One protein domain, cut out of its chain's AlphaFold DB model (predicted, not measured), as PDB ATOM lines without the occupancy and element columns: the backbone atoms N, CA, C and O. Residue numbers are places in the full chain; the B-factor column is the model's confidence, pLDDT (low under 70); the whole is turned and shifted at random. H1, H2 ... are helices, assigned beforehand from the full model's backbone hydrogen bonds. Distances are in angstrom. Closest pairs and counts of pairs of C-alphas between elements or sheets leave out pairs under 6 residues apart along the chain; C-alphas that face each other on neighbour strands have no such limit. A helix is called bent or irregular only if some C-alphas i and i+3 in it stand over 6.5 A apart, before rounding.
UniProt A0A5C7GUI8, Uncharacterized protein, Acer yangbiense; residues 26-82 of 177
ATOM      1  N   ALA A  26     -38.211 -15.290  38.381       95.75
ATOM      2  CA  ALA A  26     -39.262 -15.554  37.401       95.75
ATOM      3  C   ALA A  26     -38.922 -16.769  36.527       95.75
ATOM      4  O   ALA A  26     -39.703 -17.721  36.445       95.75
ATOM      5  N   LEU A  27     -37.720 -16.787  35.943       94.38
ATOM      6  CA  LEU A  27     -37.267 -17.893  35.100       94.38
ATOM      7  C   LEU A  27     -37.048 -19.201  35.894       94.38
ATOM      8  O   LEU A  27     -37.622 -20.218  35.495       94.38
ATOM      9  N   PRO A  28     -36.297 -19.217  37.020       94.94
ATOM     10  CA  PRO A  28     -36.168 -20.412  37.855       94.94
ATOM     11  C   PRO A  28     -37.520 -21.008  38.268       94.94
ATOM     12  O   PRO A  28     -37.742 -22.203  38.098       94.94
ATOM     13  N   MET A  29     -38.456 -20.188  38.751       95.69
ATOM     14  CA  MET A  29     -39.748 -20.667  39.260       95.69
ATOM     15  C   MET A  29     -40.695 -21.124  38.147       95.69
ATOM     16  O   MET A  29     -41.441 -22.088  38.339       95.69
ATOM     17  N   SER A  30     -40.645 -20.480  36.975       94.94
ATOM     18  CA  SER A  30     -41.368 -20.932  35.781       94.94
ATOM     19  C   SER A  30     -40.901 -22.326  35.352       94.94
ATOM     20  O   SER A  30     -41.723 -23.217  35.119       94.94
ATOM     21  N   LEU A  31     -39.580 -22.552  35.334       93.38
ATOM     22  CA  LEU A  31     -39.007 -23.859  35.028       93.38
ATOM     23  C   LEU A  31     -39.437 -24.912  36.055       93.38
ATOM     24  O   LEU A  31     -39.954 -25.952  35.660       93.38
ATOM     25  N   LEU A  32     -39.273 -24.642  37.355       93.06
ATOM     26  CA  LEU A  32     -39.643 -25.588  38.414       93.06
ATOM     27  C   LEU A  32     -41.123 -25.985  38.343       93.06
ATOM     28  O   LEU A  32     -41.454 -27.167  38.420       93.06
ATOM     29  N   THR A  33     -42.010 -25.015  38.112       92.12
ATOM     30  CA  THR A  33     -43.448 -25.268  37.926       92.12
ATOM     31  C   THR A  33     -43.704 -26.177  36.724       92.12
ATOM     32  O   THR A  33     -44.445 -27.152  36.836       92.12
ATOM     33  N   LYS A  34     -43.047 -25.928  35.585       92.25
ATOM     34  CA  LYS A  34     -43.180 -26.773  34.390       92.25
ATOM     35  C   LYS A  34     -42.677 -28.203  34.631       92.25
ATOM     36  O   LYS A  34     -43.357 -29.160  34.262       92.25
ATOM     37  N   LEU A  35     -41.520 -28.354  35.279       90.44
ATOM     38  CA  LEU A  35     -40.945 -29.665  35.596       90.44
ATOM     39  C   LEU A  35     -41.821 -30.450  36.580       90.44
ATOM     40  O   LEU A  35     -41.991 -31.653  36.417       90.44
ATOM     41  N   ARG A  36     -42.450 -29.773  37.548       89.50
ATOM     42  CA  ARG A  36     -43.402 -30.395  38.482       89.50
ATOM     43  C   ARG A  36     -44.584 -31.051  37.764       89.50
ATOM     44  O   ARG A  36     -44.996 -32.141  38.152       89.50
ATOM     45  N   HIS A  37     -45.105 -30.424  36.711       89.94
ATOM     46  CA  HIS A  37     -46.209 -30.964  35.909       89.94
ATOM     47  C   HIS A  37     -45.774 -31.996  34.855       89.94
ATOM     48  O   HIS A  37     -46.616 -32.494  34.115       89.94
ATOM     49  N   THR A  38     -44.483 -32.338  34.791       90.06
ATOM     50  CA  THR A  38     -43.931 -33.298  33.826       90.06
ATOM     51  C   THR A  38     -43.412 -34.535  34.572       90.06
ATOM     52  O   THR A  38     -42.290 -34.496  35.077       90.06
ATOM     53  N   PRO A  39     -44.174 -35.644  34.652       85.56
ATOM     54  CA  PRO A  39     -43.797 -36.819  35.448       85.56
ATOM     55  C   PRO A  39     -42.417 -37.393  35.104       85.56
ATOM     56  O   PRO A  39     -41.651 -37.757  35.991       85.56
ATOM     57  N   GLN A  40     -42.044 -37.398  33.821       85.56
ATOM     58  CA  GLN A  40     -40.739 -37.903  33.378       85.56
ATOM     59  C   GLN A  40     -39.564 -37.050  33.890       85.56
ATOM     60  O   GLN A  40     -38.430 -37.520  33.922       85.56
ATOM     61  N   ALA A  41     -39.820 -35.804  34.296       83.94
ATOM     62  CA  ALA A  41     -38.808 -34.891  34.814       83.94
ATOM     63  C   ALA A  41     -38.642 -34.961  36.340       83.94
ATOM     64  O   ALA A  41     -37.684 -34.383  36.863       83.94
ATOM     65  N   HIS A  42     -39.523 -35.666  37.061       84.19
ATOM     66  CA  HIS A  42     -39.495 -35.743  38.528       84.19
ATOM     67  C   HIS A  42     -38.139 -36.190  39.100       84.19
ATOM     68  O   HIS A  42     -37.653 -35.502  39.996       84.19
ATOM     69  N   PRO A  43     -37.433 -37.200  38.541       84.94
ATOM     70  CA  PRO A  43     -36.114 -37.598  39.054       84.94
ATOM     71  C   PRO A  43     -35.047 -36.492  38.983       84.94
ATOM     72  O   PRO A  43     -34.079 -36.501  39.739       84.94
ATOM     73  N   SER A  44     -35.203 -35.533  38.065       84.50
ATOM     74  CA  SER A  44     -34.277 -34.403  37.903       84.50
ATOM     75  C   SER A  44     -34.644 -33.187  38.760       84.50
ATOM     76  O   SER A  44     -33.808 -32.306  38.970       84.50
ATOM     77  N   LEU A  45     -35.870 -33.141  39.289       87.75
ATOM     78  CA  LEU A  45     -36.406 -31.982  39.992       87.75
ATOM     79  C   LEU A  45     -35.711 -31.750  41.340       87.75
ATOM     80  O   LEU A  45     -35.237 -30.639  41.593       87.75
ATOM     81  N   THR A  46     -35.587 -32.789  42.174       86.25
ATOM     82  CA  THR A  46     -34.925 -32.703  43.489       86.25
ATOM     83  C   THR A  46     -33.452 -32.265  43.373       86.25
ATOM     84  O   THR A  46     -33.062 -31.317  44.071       86.25
ATOM     85  N   PRO A  47     -32.625 -32.837  42.467       87.12
ATOM     86  CA  PRO A  47     -31.266 -32.346  42.218       87.12
ATOM     87  C   PRO A  47     -31.203 -30.878  41.774       87.12
ATOM     88  O   PRO A  47     -30.378 -30.122  42.290       87.12
ATOM     89  N   ILE A  48     -32.076 -30.448  40.852       90.31
ATOM     90  CA  ILE A  48     -32.109 -29.057  40.368       90.31
ATOM     91  C   ILE A  48     -32.435 -28.097  41.516       90.31
ATOM     92  O   ILE A  48     -31.719 -27.112  41.706       90.31
ATOM     93  N   CYS A  49     -33.465 -28.389  42.314       91.56
ATOM     94  CA  CYS A  49     -33.848 -27.543  43.444       91.56
ATOM     95  C   CYS A  49     -32.729 -27.457  44.491       91.56
ATOM     96  O   CYS A  49     -32.369 -26.362  44.925       91.56
ATOM     97  N   THR A  50     -32.115 -28.594  44.830       91.06
ATOM     98  CA  THR A  50     -30.995 -28.662  45.782       91.06
ATOM     99  C   THR A  50     -29.819 -27.787  45.340       91.06
ATOM    100  O   THR A  50     -29.245 -27.044  46.145       91.06
ATOM    101  N   LEU A  51     -29.468 -27.837  44.051       92.38
ATOM    102  CA  LEU A  51     -28.399 -27.020  43.479       92.38
ATOM    103  C   LEU A  51     -28.771 -25.532  43.426       92.38
ATOM    104  O   LEU A  51     -27.918 -24.700  43.740       92.38
ATOM    105  N   LEU A  52     -30.018 -25.190  43.077       94.94
ATOM    106  CA  LEU A  52     -30.511 -23.809  43.089       94.94
ATOM    107  C   LEU A  52     -30.399 -23.197  44.487       94.94
ATOM    108  O   LEU A  52     -29.758 -22.159  44.640       94.94
ATOM    109  N   VAL A  53     -30.949 -23.856  45.512       95.19
ATOM    110  CA  VAL A  53     -30.879 -23.378  46.903       95.19
ATOM    111  C   VAL A  53     -29.424 -23.225  47.339       95.19
ATOM    112  O   VAL A  53     -29.028 -22.160  47.809       95.19
ATOM    113  N   SER A  54     -28.594 -24.248  47.109       93.81
ATOM    114  CA  SER A  54     -27.172 -24.205  47.471       93.81
ATOM    115  C   SER A  54     -26.427 -23.060  46.778       93.81
ATOM    116  O   SER A  54     -25.563 -22.422  47.379       93.81
ATOM    117  N   SER A  55     -26.741 -22.792  45.509       95.00
ATOM    118  CA  SER A  55     -26.129 -21.713  44.736       95.00
ATOM    119  C   SER A  55     -26.588 -20.334  45.215       95.00
ATOM    120  O   SER A  55     -25.747 -19.454  45.391       95.00
ATOM    121  N   TYR A  56     -27.880 -20.151  45.505       96.81
ATOM    122  CA  TYR A  56     -28.397 -18.897  46.056       96.81
ATOM    123  C   TYR A  56     -27.806 -18.579  47.428       96.81
ATOM    124  O   TYR A  56     -27.383 -17.445  47.643       96.81
ATOM    125  N   VAL A  57     -27.684 -19.572  48.316       96.19
ATOM    126  CA  VAL A  57     -27.016 -19.395  49.616       96.19
ATOM    127  C   VAL A  57     -25.564 -18.956  49.431       96.19
ATOM    128  O   VAL A  57     -25.132 -17.987  50.048       96.19
ATOM    129  N   LYS A  58     -24.809 -19.613  48.538       93.75
ATOM    130  CA  LYS A  58     -23.416 -19.235  48.238       93.75
ATOM    131  C   LYS A  58     -23.286 -17.821  47.662       93.75
ATOM    132  O   LYS A  58     -22.262 -17.185  47.873       93.75
ATOM    133  N   LYS A  59     -24.307 -17.342  46.945       94.56
ATOM    134  CA  LYS A  59     -24.391 -15.980  46.394       94.56
ATOM    135  C   LYS A  59     -24.948 -14.947  47.391       94.56
ATOM    136  O   LYS A  59     -25.169 -13.810  46.995       94.56
ATOM    137  N   GLY A  60     -25.242 -15.327  48.640       94.44
ATOM    138  CA  GLY A  60     -25.850 -14.439  49.642       94.44
ATOM    139  C   GLY A  60     -27.328 -14.105  49.387       94.44
ATOM    140  O   GLY A  60     -27.937 -13.337  50.126       94.44
ATOM    141  N   ARG A  61     -27.958 -14.704  48.370       96.19
ATOM    142  CA  ARG A  61     -29.369 -14.482  48.012       96.19
ATOM    143  C   ARG A  61     -30.296 -15.365  48.850       96.19
ATOM    144  O   ARG A  61     -31.054 -16.178  48.322       96.19
ATOM    145  N   LEU A  62     -30.231 -15.224  50.173       96.62
ATOM    146  CA  LEU A  62     -30.927 -16.110  51.116       96.62
ATOM    147  C   LEU A  62     -32.451 -16.097  50.967       96.62
ATOM    148  O   LEU A  62     -33.079 -17.150  51.021       96.62
ATOM    149  N   LYS A  63     -33.051 -14.932  50.698       96.12
ATOM    150  CA  LYS A  63     -34.501 -14.825  50.459       96.12
ATOM    151  C   LYS A  63     -34.945 -15.653  49.253       96.12
ATOM    152  O   LYS A  63     -36.015 -16.252  49.275       96.12
ATOM    153  N   ASP A  64     -34.118 -15.715  48.213       96.88
ATOM    154  CA  ASP A  64     -34.422 -16.505  47.024       96.88
ATOM    155  C   ASP A  64     -34.210 -17.999  47.269       96.88
ATOM    156  O   ASP A  64     -35.033 -18.815  46.852       96.88
ATOM    157  N   ALA A  65     -33.172 -18.353  48.034       96.94
ATOM    158  CA  ALA A  65     -32.966 -19.714  48.518       96.94
ATOM    159  C   ALA A  65     -34.180 -20.223  49.316       96.94
ATOM    160  O   ALA A  65     -34.677 -21.314  49.042       96.94
ATOM    161  N   LEU A  66     -34.705 -19.411  50.239       96.44
ATOM    162  CA  LEU A  66     -35.887 -19.737  51.042       96.44
ATOM    163  C   LEU A  66     -37.162 -19.866  50.204       96.44
ATOM    164  O   LEU A  66     -37.979 -20.739  50.479       96.44
ATOM    165  N   LYS A  67     -37.338 -19.051  49.155       96.19
ATOM    166  CA  LYS A  67     -38.485 -19.183  48.237       96.19
ATOM    167  C   LYS A  67     -38.461 -20.508  47.478       96.19
ATOM    168  O   LYS A  67     -39.498 -21.159  47.369       96.19
ATOM    169  N   VAL A  68     -37.294 -20.916  46.970       95.38
ATOM    170  CA  VAL A  68     -37.143 -22.217  46.297       95.38
ATOM    171  C   VAL A  68     -37.348 -23.353  47.297       95.38
ATOM    172  O   VAL A  68     -38.096 -24.281  47.007       95.38
ATOM    173  N   TYR A  69     -36.768 -23.253  48.494       94.19
ATOM    174  CA  TYR A  69     -36.957 -24.238  49.559       94.19
ATOM    175  C   TYR A  69     -38.436 -24.387  49.957       94.19
ATOM    176  O   TYR A  69     -38.977 -25.486  49.928       94.19
ATOM    177  N   GLY A  70     -39.145 -23.284  50.204       92.50
ATOM    178  CA  GLY A  70     -40.580 -23.309  50.500       92.50
ATOM    179  C   GLY A  70     -41.438 -23.830  49.341       92.50
ATOM    180  O   GLY A  70     -42.506 -24.390  49.565       92.50
ATOM    181  N   TRP A  71     -40.982 -23.687  48.091       92.69
ATOM    182  CA  TRP A  71     -41.628 -24.328  46.944       92.69
ATOM    183  C   TRP A  71     -41.443 -25.850  46.949       92.69
ATOM    184  O   TRP A  71     -42.398 -26.559  46.627       92.69
ATOM    185  N   MET A  72     -40.268 -26.348  47.358       89.50
ATOM    186  CA  MET A  72     -39.997 -27.788  47.493       89.50
ATOM    187  C   MET A  72     -40.909 -28.450  48.529       89.50
ATOM    188  O   MET A  72     -41.335 -29.574  48.299       89.50
ATOM    189  N   LEU A  73     -41.243 -27.741  49.613       87.19
ATOM    190  CA  LEU A  73     -42.085 -28.232  50.714       87.19
ATOM    191  C   LEU A  73     -43.597 -28.194  50.424       87.19
ATOM    192  O   LEU A  73     -44.412 -28.454  51.308       87.19
ATOM    193  N   ARG A  74     -44.023 -27.800  49.216       87.75
ATOM    194  CA  ARG A  74     -45.458 -27.740  48.901       87.75
ATOM    195  C   ARG A  74     -46.046 -29.152  48.806       87.75
ATOM    196  O   ARG A  74     -45.451 -29.991  48.131       87.75
ATOM    197  N   PRO A  75     -47.271 -29.383  49.319       82.56
ATOM    198  CA  PRO A  75     -47.950 -30.665  49.168       82.56
ATOM    199  C   PRO A  75     -48.015 -31.114  47.704       82.56
ATOM    200  O   PRO A  75     -48.290 -30.309  46.803       82.56
ATOM    201  N   GLY A  76     -47.735 -32.395  47.464       77.06
ATOM    202  CA  GLY A  76     -47.683 -32.979  46.122       77.06
ATOM    203  C   GLY A  76     -46.491 -32.511  45.279       77.06
ATOM    204  O   GLY A  76     -46.562 -32.550  44.048       77.06
ATOM    205  N   CYS A  77     -45.434 -31.985  45.902       80.69
ATOM    206  CA  CYS A  77     -44.136 -31.825  45.260       80.69
ATOM    207  C   CYS A  77     -43.373 -33.158  45.345       80.69
ATOM    208  O   CYS A  77     -43.277 -33.710  46.440       80.69
ATOM    209  N   PRO A  78     -42.789 -33.663  44.241       76.25
ATOM    210  CA  PRO A  78     -41.975 -34.882  44.273       76.25
ATOM    211  C   PRO A  78     -40.798 -34.817  45.260       76.25
ATOM    212  O   PRO A  78     -40.326 -35.850  45.700       76.25
ATOM    213  N   CYS A  79     -40.349 -33.611  45.625       72.75
ATOM    214  CA  CYS A  79     -39.212 -33.387  46.522       72.75
ATOM    215  C   CYS A  79     -39.500 -33.624  48.017       72.75
ATOM    216  O   CYS A  79     -38.568 -33.532  48.819       72.75
ATOM    217  N   ASP A  80     -40.765 -33.830  48.396       68.12
ATOM    218  CA  ASP A  80     -41.212 -33.991  49.791       68.12
ATOM    219  C   ASP A  80     -41.477 -35.462  50.163       68.12
ATOM    220  O   ASP A  80     -42.052 -35.761  51.210       68.12
ATOM    221  N   ASP A  81     -41.066 -36.421  49.324       62.03
ATOM    222  CA  ASP A  81     -41.108 -37.816  49.745       62.03
ATOM    223  C   ASP A  81     -40.119 -38.031  50.916       62.03
ATOM    224  O   ASP A  81     -38.962 -37.607  50.909       62.03
ATOM    225  N   GLY A  82     -40.585 -38.632  52.017       58.88
ATOM    226  CA  GLY A  82     -39.774 -38.785  53.238       58.88
ATOM    227  C   GLY A  82     -38.466 -39.568  53.024       58.88
ATOM    228  O   GLY A  82     -37.550 -39.486  53.841       58.88
TER     229      GLY A  82
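This is residues 26 to 82 of the 177 residues of an uncharacterized protein of Acer yangbiense (UniProt A0A5C7GUI8). Three helices stand side by side in a small bundle, with the long H2 running nearly the whole length of the body and the shorter H1 and H3 both running back the opposite way. H1 packs on residues 41 to 49 of H2 and H3 on residues 49 to 57, while H1 and H3 come near each other without clearly touching; after H3 a tail with no named helix, residues 73 to 82, loops round near residue 77 and then points away from the helices towards Gly 82. The printed part has 57 residues with three named helices, in the order H1, H2, H3, and no named strand; its class is all helix. It is compact, with a radius of gyration of the C-alphas of 10.9 A, and the C-alphas span 32 by 25 by 16 A.

H1, residues 26 to 36, touches H2, residues 39 to 58, and the closest C-alphas are those of Leu 35 and Ala 41, 5.7 A apart. H2 touches H1 with its residues 41 to 49 alone. The two run opposite ways at a shallow tilt of 33 degrees, only just short of steep, and form a helical hairpin. H2 has a kink of 38 degrees near residue 46, and it is irregular, with C-alphas 40 and 43 7.3 A apart. H2 touches H3, residues 62 to 72, with its residues 49 to 57 alone. The closest C-alphas here are those of Val 53 and Ala 65, 4.5 A apart. H2 and H3 run opposite ways at a shallow tilt of 19 degrees and form a second helical hairpin. H1 and H3 are close but not clearly touching, with the C-alphas of Met 29 and Val 68 as the closest pair, 7.7 A apart; they run the same way at a shallow tilt of 19 degrees. Every backbone O i to N i+4 pair is within hydrogen-bond range in H1 and H3, and 12 of 16 are in H2.

H1 begins at C-alpha 26, (-39.262, -15.554, 37.401), and measures 15.4 A from first to last C-alpha. H2 measures 29.8 A, from Pro 39 to Lys 58, where the C-alpha is at (-23.416, -19.235, 48.238). H3 measures 15.2 A and ends at C-alpha 72, (-39.997, -27.788, 47.493).

The C-alphas of Gln 40 and Gly 60 are the two farthest apart, at 32.2 A. The printed part has no cut, and the links from H1 to H2 and from H2 to H3 are tight. The mean pLDDT of the printed part is 89.3, and residues 80 to 82 are under 70.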